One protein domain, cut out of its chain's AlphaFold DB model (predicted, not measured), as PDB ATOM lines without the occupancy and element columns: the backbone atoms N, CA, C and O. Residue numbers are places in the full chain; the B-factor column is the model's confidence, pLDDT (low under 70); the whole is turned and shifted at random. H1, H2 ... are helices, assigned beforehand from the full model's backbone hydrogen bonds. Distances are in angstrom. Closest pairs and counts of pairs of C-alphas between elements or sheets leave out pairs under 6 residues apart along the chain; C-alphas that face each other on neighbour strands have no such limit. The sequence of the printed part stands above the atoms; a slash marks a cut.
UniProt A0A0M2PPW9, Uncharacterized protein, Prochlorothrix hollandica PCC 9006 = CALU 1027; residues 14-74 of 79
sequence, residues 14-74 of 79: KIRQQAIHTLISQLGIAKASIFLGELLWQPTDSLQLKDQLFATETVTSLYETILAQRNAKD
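Overview. This is residues 14 to 74 of the 79 residues of an uncharacterized protein of Prochlorothrix hollandica PCC 9006 = CALU 1027 (UniProt A0A0M2PPW9). The model is a wide, open U of helices: H4, the longest, makes one arm, the short H3 lies in the base, and H2 makes the other arm, with H1 folding back from its far end as a V. The middle of the U is empty, and the one contact between helices is that of H1 with H2. The printed part has 61 residues with four named helices, in the order H1, H2, H3, H4, and no named strand; the class is all helix. The whole is only just loose, close to extended, with a radius of gyration of the C-alphas of 15.2 A and spans of 34 by 32 by 21 A.

Arrangement. H4, residues 59 to 73, touches no helix, and its residues 59 to 61 and 63 to 73 stand free. H3, residues 46 to 54, comes before it along the chain; the two are apart, though a tight link of 4 residues joins them. H2, residues 29 to 41, is apart from both H3 and H4, and its residues 37 to 41 stand free. H1, residues 14 to 27, touches H2; the closest C-alphas are those of Ile 24 and Ala 32, 5.3 A apart. H1 touches H2 with its residues 20 to 24 alone, and H2 touches H1 with its residues 31 to 32 alone. The lines of H1 and H2 stand at a steep tilt of 51 degrees, and the two run opposite ways. H1 is apart from H3 and from H4. In H1, H2, H3 and H4, every O i to N i+4 pair is within hydrogen-bond range.

Along the chain. H4 runs from Val 59 to Lys 73, 21.3 A from first to last C-alpha, and C-alpha 73 is at (202.420, 162.943, 191.211). H3 runs from Ser 46, with its C-alpha at (192.787, 166.353, 163.766), to Phe 54, over 11.8 A. H2 runs from Ile 29 to Trp 41 over 17.5 A. H1 runs from Lys 14, with its C-alpha at (208.856, 176.569, 163.515), to Leu 27, over 19.9 A.

Size, cuts and confidence. The two C-alphas farthest apart are those of Pro 43 and Asp 74, at 37.8 A. The first and last printed C-alphas, of Lys 14 and Asp 74, are 33.4 A apart. The printed part has no cut, and the links H1 to H2, H2 to H3 and H3 to H4 are tight. The mean pLDDT of the printed part is 70.8; residues 38 to 57 and 72 to 74 are under 70, and H3 has a mean of 59.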
ATOM      1  N   LYS A  14     208.053 176.478 162.282       76.50
ATOM      2  CA  LYS A  14     208.856 176.569 163.515       76.50
ATOM      3  C   LYS A  14     208.290 175.679 164.618       76.50
ATOM      4  O   LYS A  14     209.050 174.983 165.284       76.50
ATOM      5  N   ILE A  15     206.964 175.656 164.769       78.06
ATOM      6  CA  ILE A  15     206.292 174.781 165.741       78.06
ATOM      7  C   ILE A  15     206.563 173.312 165.403       78.06
ATOM      8  O   ILE A  15     206.944 172.536 166.277       78.06
ATOM      9  N   ARG A  16     206.436 172.929 164.127       74.56
ATOM     10  CA  ARG A  16     206.688 171.551 163.684       74.56
ATOM     11  C   ARG A  16     208.131 171.118 163.950       74.56
ATOM     12  O   ARG A  16     208.357 170.015 164.436       74.56
ATOM     13  N   GLN A  17     209.099 171.993 163.683       80.31
ATOM     14  CA  GLN A  17     210.510 171.729 163.967       80.31
ATOM     15  C   GLN A  17     210.773 171.548 165.467       80.31
ATOM     16  O   GLN A  17     211.464 170.606 165.850       80.31
ATOM     17  N   GLN A  18     210.188 172.394 166.320       81.69
ATOM     18  CA  GLN A  18     210.311 172.254 167.774       81.69
ATOM     19  C   GLN A  18     209.669 170.965 168.293       81.69
ATOM     20  O   GLN A  18     210.249 170.301 169.151       81.69
ATOM     21  N   ALA A  19     208.512 170.578 167.755       76.94
ATOM     22  CA  ALA A  19     207.846 169.336 168.125       76.94
ATOM     23  C   ALA A  19     208.706 168.110 167.775       76.94
ATOM     24  O   ALA A  19     208.947 167.267 168.635       76.94
ATOM     25  N   ILE A  20     209.250 168.051 166.553       79.12
ATOM     26  CA  ILE A  20     210.151 166.969 166.120       79.12
ATOM     27  C   ILE A  20     211.406 166.926 166.997       79.12
ATOM     28  O   ILE A  20     211.788 165.860 167.475       79.12
ATOM     29  N   HIS A  21     212.022 168.079 167.262       84.81
ATOM     30  CA  HIS A  21     213.205 168.159 168.117       84.81
ATOM     31  C   HIS A  21     212.918 167.665 169.542       84.81
ATOM     32  O   HIS A  21     213.705 166.915 170.116       84.81
ATOM     33  N   THR A  22     211.767 168.036 170.101       86.75
ATOM     34  CA  THR A  22     211.345 167.604 171.440       86.75
ATOM     35  C   THR A  22     211.101 166.097 171.481       86.75
ATOM     36  O   THR A  22     211.578 165.428 172.395       86.75
ATOM     37  N   LEU A  23     210.435 165.541 170.465       81.69
ATOM     38  CA  LEU A  23     210.214 164.098 170.345       81.69
ATOM     39  C   LEU A  23     211.540 163.335 170.266       81.69
ATOM     40  O   LEU A  23     211.731 162.366 170.996       81.69
ATOM     41  N   ILE A  24     212.485 163.799 169.441       81.31
ATOM     42  CA  ILE A  24     213.820 163.194 169.332       81.31
ATOM     43  C   ILE A  24     214.575 163.290 170.663       81.31
ATOM     44  O   ILE A  24     215.184 162.308 171.084       81.31
ATOM     45  N   SER A  25     214.511 164.436 171.344       86.81
ATOM     46  CA  SER A  25     215.188 164.655 172.627       86.81
ATOM     47  C   SER A  25     214.648 163.773 173.754       86.81
ATOM     48  O   SER A  25     215.417 163.415 174.640       86.81
ATOM     49  N   GLN A  26     213.349 163.467 173.760       87.44
ATOM     50  CA  GLN A  26     212.700 162.718 174.843       87.44
ATOM     51  C   GLN A  26     212.674 161.206 174.582       87.44
ATOM     52  O   GLN A  26     212.790 160.413 175.513       87.44
ATOM     53  N   LEU A  27     212.521 160.790 173.321       78.44
ATOM     54  CA  LEU A  27     212.311 159.385 172.946       78.44
ATOM     55  C   LEU A  27     213.532 158.752 172.262       78.44
ATOM     56  O   LEU A  27     213.621 157.526 172.170       78.44
ATOM     57  N   GLY A  28     214.466 159.567 171.770       79.44
ATOM     58  CA  GLY A  28     215.542 159.141 170.880       79.44
ATOM     59  C   GLY A  28     215.088 159.011 169.421       79.44
ATOM     60  O   GLY A  28     213.910 158.814 169.118       79.44
ATOM     61  N   ILE A  29     216.051 159.102 168.496       75.25
ATOM     62  CA  ILE A  29     215.810 159.188 167.042       75.25
ATOM     63  C   ILE A  29     214.976 158.009 166.518       75.25
ATOM     64  O   ILE A  29     214.059 158.217 165.726       75.25
ATOM     65  N   ALA A  30     215.246 156.786 166.983       74.56
ATOM     66  CA  ALA A  30     214.553 155.587 166.507       74.56
ATOM     67  C   ALA A  30     213.061 155.596 166.875       74.56
ATOM     68  O   ALA A  30     212.202 155.431 166.013       74.56
ATOM     69  N   LYS A  31     212.741 155.858 168.149       72.56
ATOM     70  CA  LYS A  31     211.355 155.874 168.639       72.56
ATOM     71  C   LYS A  31     210.578 157.076 168.109       72.56
ATOM     72  O   LYS A  31     209.418 156.929 167.745       72.56
ATOM     73  N   ALA A  32     211.225 158.237 168.000       77.62
ATOM     74  CA  ALA A  32     210.625 159.421 167.398       77.62
ATOM     75  C   ALA A  32     210.293 159.205 165.911       77.62
ATOM     76  O   ALA A  32     209.236 159.632 165.464       77.62
ATOM     77  N   SER A  33     211.155 158.512 165.159       71.06
ATOM     78  CA  SER A  33     210.918 158.200 163.741       71.06
ATOM     79  C   SER A  33     209.760 157.223 163.539       71.06
ATOM     80  O   SER A  33     208.966 157.424 162.628       71.06
ATOM     81  N   ILE A  34     209.630 156.207 164.401       74.38
ATOM     82  CA  ILE A  34     208.491 155.275 164.372       74.38
ATOM     83  C   ILE A  34     207.199 156.021 164.712       74.38
ATOM     84  O   ILE A  34     206.248 155.956 163.948       74.38
ATOM     85  N   PHE A  35     207.199 156.804 165.794       77.25
ATOM     86  CA  PHE A  35     206.039 157.588 166.212       77.25
ATOM     87  C   PHE A  35     205.602 158.604 165.150       77.25
ATOM     88  O   PHE A  35     204.426 158.692 164.828       77.25
ATOM     89  N   LEU A  36     206.542 159.361 164.572       76.62
ATOM     90  CA  LEU A  36     206.248 160.286 163.475       76.62
ATOM     91  C   LEU A  36     205.791 159.535 162.229       76.62
ATOM     92  O   LEU A  36     204.884 160.006 161.557       76.62
ATOM     93  N   GLY A  37     206.389 158.383 161.933       70.50
ATOM     94  CA  GLY A  37     205.945 157.494 160.870       70.50
ATOM     95  C   GLY A  37     204.482 157.114 161.062       70.50
ATOM     96  O   GLY A  37     203.672 157.446 160.217       70.50
ATOM     97  N   GLU A  38     204.122 156.518 162.193       69.00
ATOM     98  CA  GLU A  38     202.756 156.081 162.509       69.00
ATOM     99  C   GLU A  38     201.747 157.240 162.553       69.00
ATOM    100  O   GLU A  38     200.654 157.125 161.999       69.00
ATOM    101  N   LEU A  39     202.127 158.378 163.145       68.31
ATOM    102  CA  LEU A  39     201.280 159.568 163.261       68.31
ATOM    103  C   LEU A  39     201.067 160.281 161.915       68.31
ATOM    104  O   LEU A  39     200.011 160.862 161.695       68.31
ATOM    105  N   LEU A  40     202.070 160.281 161.026       63.47
ATOM    106  CA  LEU A  40     202.003 160.942 159.714       63.47
ATOM    107  C   LEU A  40     201.474 160.016 158.609       63.47
ATOM    108  O   LEU A  40     200.998 160.514 157.591       63.47
ATOM    109  N   TRP A  41     201.572 158.691 158.779       53.22
ATOM    110  CA  TRP A  41     201.066 157.716 157.804       53.22
ATOM    111  C   TRP A  41     199.547 157.577 157.844       53.22
ATOM    112  O   TRP A  41     198.941 157.161 156.857       53.22
ATOM    113  N   GLN A  42     198.914 157.945 158.956       54.44
ATOM    114  CA  GLN A  42     197.481 158.168 158.959       54.44
ATOM    115  C   GLN A  42     197.207 159.638 158.618       54.44
ATOM    116  O   GLN A  42     197.713 160.530 159.298       54.44
ATOM    117  N   PRO A  43     196.391 159.936 157.589       53.09
ATOM    118  CA  PRO A  43     195.831 161.263 157.407       53.09
ATOM    119  C   PRO A  43     194.747 161.434 158.473       53.09
ATOM    120  O   PRO A  43     193.558 161.445 158.171       53.09
ATOM    121  N   THR A  44     195.135 161.441 159.747       53.78
ATOM    122  CA  THR A  44     194.167 161.515 160.828       53.78
ATOM    123  C   THR A  44     193.738 162.957 160.925       53.78
ATOM    124  O   THR A  44     194.482 163.832 161.373       53.78
ATOM    125  N   ASP A  45     192.538 163.208 160.419       58.97
ATOM    126  CA  ASP A  45     191.879 164.488 160.532       58.97
ATOM    127  C   ASP A  45     191.862 164.877 162.016       58.97
ATOM    128  O   ASP A  45     191.257 164.205 162.852       58.97
ATOM    129  N   SER A  46     192.611 165.921 162.373       54.78
ATOM    130  CA  SER A  46     192.787 166.353 163.766       54.78
ATOM    131  C   SER A  46     191.453 166.637 164.470       54.78
ATOM    132  O   SER A  46     191.359 166.515 165.691       54.78
ATOM    133  N   LEU A  47     190.410 166.953 163.694       56.00
ATOM    134  CA  LEU A  47     189.036 167.074 164.167       56.00
ATOM    135  C   LEU A  47     188.429 165.715 164.526       56.00
ATOM    136  O   LEU A  47     187.876 165.584 165.616       56.00
ATOM    137  N   GLN A  48     188.606 164.690 163.687       55.66
ATOM    138  CA  GLN A  48     188.174 163.325 164.009       55.66
ATOM    139  C   GLN A  48     188.918 162.755 165.211       55.66
ATOM    140  O   GLN A  48     188.302 162.087 166.031       55.66
ATOM    141  N   LEU A  49     190.215 163.034 165.358       57.50
ATOM    142  CA  LEU A  49     190.983 162.555 166.509       57.50
ATOM    143  C   LEU A  49     190.525 163.231 167.811       57.50
ATOM    144  O   LEU A  49     190.377 162.565 168.833       57.50
ATOM    145  N   LYS A  50     190.249 164.545 167.770       60.59
ATOM    146  CA  LYS A  50     189.655 165.284 168.895       60.59
ATOM    147  C   LYS A  50     188.307 164.684 169.287       60.59
ATOM    148  O   LYS A  50     188.044 164.501 170.471       60.59
ATOM    149  N   ASP A  51     187.466 164.385 168.305       59.72
ATOM    150  CA  ASP A  51     186.154 163.803 168.558       59.72
ATOM    151  C   ASP A  51     186.283 162.350 169.056       59.72
ATOM    152  O   ASP A  51     185.633 161.976 170.018       59.72
ATOM    153  N   GLN A  52     187.196 161.534 168.534       63.50
ATOM    154  CA  GLN A  52     187.398 160.169 169.043       63.50
ATOM    155  C   GLN A  52     187.963 160.120 170.467       63.50
ATOM    156  O   GLN A  52     187.586 159.239 171.236       63.50
ATOM    157  N   LEU A  53     188.858 161.043 170.824       57.78
ATOM    158  CA  LEU A  53     189.486 161.064 172.148       57.78
ATOM    159  C   LEU A  53     188.622 161.744 173.211       57.78
ATOM    160  O   LEU A  53     188.728 161.396 174.383       57.78
ATOM    161  N   PHE A  54     187.795 162.718 172.821       63.47
ATOM    162  CA  PHE A  54     187.132 163.609 173.772       63.47
ATOM    163  C   PHE A  54     185.639 163.845 173.499       63.47
ATOM    164  O   PHE A  54     185.030 164.614 174.235       63.47
ATOM    165  N   ALA A  55     185.003 163.219 172.496       63.53
ATOM    166  CA  ALA A  55     183.584 163.491 172.198       63.53
ATOM    167  C   ALA A  55     182.639 163.172 173.362       63.53
ATOM    168  O   ALA A  55     181.593 163.805 173.488       63.53
ATOM    169  N   THR A  56     182.988 162.201 174.206       64.19
ATOM    170  CA  THR A  56     182.194 161.815 175.382       64.19
ATOM    171  C   THR A  56     182.653 162.495 176.669       64.19
ATOM    172  O   THR A  56     181.962 162.422 177.682       64.19
ATOM    173  N   GLU A  57     183.815 163.144 176.648       66.50
ATOM    174  CA  GLU A  57     184.450 163.734 177.820       66.50
ATOM    175  C   GLU A  57     184.136 165.227 177.877       66.50
ATOM    176  O   GLU A  57     184.475 166.007 176.988       66.50
ATOM    177  N   THR A  58     183.471 165.655 178.947       73.06
ATOM    178  CA  THR A  58     183.247 167.085 179.170       73.06
ATOM    179  C   THR A  58     184.545 167.753 179.619       73.06
ATOM    180  O   THR A  58     185.395 167.137 180.261       73.06
ATOM    181  N   VAL A  59     184.683 169.054 179.341       70.12
ATOM    182  CA  VAL A  59     185.830 169.860 179.808       70.12
ATOM    183  C   VAL A  59     186.031 169.717 181.324       70.12
ATOM    184  O   VAL A  59     187.162 169.664 181.797       70.12
ATOM    185  N   THR A  60     184.937 169.585 182.074       72.12
ATOM    186  CA  THR A  60     184.947 169.333 183.517       72.12
ATOM    187  C   THR A  60     185.563 167.974 183.867       72.12
ATOM    188  O   THR A  60     186.426 167.921 184.734       72.12
ATOM    189  N   SER A  61     185.204 166.893 183.163       72.38
ATOM    190  CA  SER A  61     185.789 165.547 183.353       72.38
ATOM    191  C   SER A  61     187.305 165.535 183.132       72.38
ATOM    192  O   SER A  61     188.076 164.996 183.933       72.38
ATOM    193  N   LEU A  62     187.750 166.215 182.074       75.44
ATOM    194  CA  LEU A  62     189.170 166.335 181.751       75.44
ATOM    195  C   LEU A  62     189.923 167.142 182.811       75.44
ATOM    196  O   LEU A  62     191.032 166.773 183.195       75.44
ATOM    197  N   TYR A  63     189.317 168.217 183.317       74.88
ATOM    198  CA  TYR A  63     189.906 169.036 184.371       74.88
ATOM    199  C   TYR A  63     190.093 168.257 185.679       74.88
ATOM    200  O   TYR A  63     191.180 168.286 186.258       74.88
ATOM    201  N   GLU A  64     189.081 167.496 186.095       78.44
ATOM    202  CA  GLU A  64     189.159 166.631 187.280       78.44
ATOM    203  C   GLU A  64     190.239 165.552 187.123       78.44
ATOM    204  O   GLU A  64     191.025 165.307 188.039       78.44
ATOM    205  N   THR A  65     190.360 164.964 185.931       77.19
ATOM    206  CA  THR A  65     191.395 163.962 185.639       77.19
ATOM    207  C   THR A  65     192.804 164.557 185.721       77.19
ATOM    208  O   THR A  65     193.709 163.944 186.288       77.19
ATOM    209  N   ILE A  66     193.000 165.776 185.208       81.69
ATOM    210  CA  ILE A  66     194.285 166.486 185.287       81.69
ATOM    211  C   ILE A  66     194.634 166.815 186.744       81.69
ATOM    212  O   ILE A  66     195.786 166.643 187.150       81.69
ATOM    213  N   LEU A  67     193.662 167.254 187.548       79.88
ATOM    214  CA  LEU A  67     193.861 167.499 188.978       79.88
ATOM    215  C   LEU A  67     194.212 166.212 189.732       79.88
ATOM    216  O   LEU A  67     195.175 166.201 190.500       79.88
ATOM    217  N   ALA A  68     193.500 165.117 189.467       76.88
ATOM    218  CA  ALA A  68     193.779 163.819 190.072       76.88
ATOM    219  C   ALA A  68     195.193 163.321 189.729       76.88
ATOM    220  O   ALA A  68     195.933 162.893 190.615       76.88
ATOM    221  N   GLN A  69     195.613 163.441 188.466       77.44
ATOM    222  CA  GLN A  69     196.961 163.064 188.032       77.44
ATOM    223  C   GLN A  69     198.049 163.959 188.633       77.44
ATOM    224  O   GLN A  69     199.123 163.469 188.977       77.44
ATOM    225  N   ARG A  70     197.782 165.260 188.786       74.88
ATOM    226  CA  ARG A  70     198.698 166.198 189.445       74.88
ATOM    227  C   ARG A  70     198.894 165.838 190.916       74.88
ATOM    228  O   ARG A  70     200.031 165.776 191.369       74.88
ATOM    229  N   ASN A  71     197.809 165.541 191.624       70.75
ATOM    230  CA  ASN A  71     197.844 165.170 193.039       70.75
ATOM    231  C   ASN A  71     198.489 163.792 193.259       70.75
ATOM    232  O   ASN A  71     199.190 163.590 194.244       70.75
ATOM    233  N   ALA A  72     198.324 162.857 192.320       65.75
ATOM    234  CA  ALA A  72     198.998 161.557 192.365       65.75
ATOM    235  C   ALA A  72     200.519 161.651 192.143       65.75
ATOM    236  O   ALA A  72     201.258 160.747 192.531       65.75
ATOM    237  N   LYS A  73     200.998 162.730 191.510       59.22
ATOM    238  CA  LYS A  73     202.420 162.943 191.211       59.22
ATOM    239  C   LYS A  73     203.168 163.709 192.305       59.22
ATOM    240  O   LYS A  73     204.395 163.721 192.268       59.22
ATOM    241  N   ASP A  74     202.452 164.293 193.266       57.25
ATOM    242  CA  ASP A  74     203.018 165.074 194.370       57.25
ATOM    243  C   ASP A  74     202.502 164.553 195.732       57.25
ATOM    244  O   ASP A  74     201.600 165.134 196.335       57.25
TER     245      ASP A  74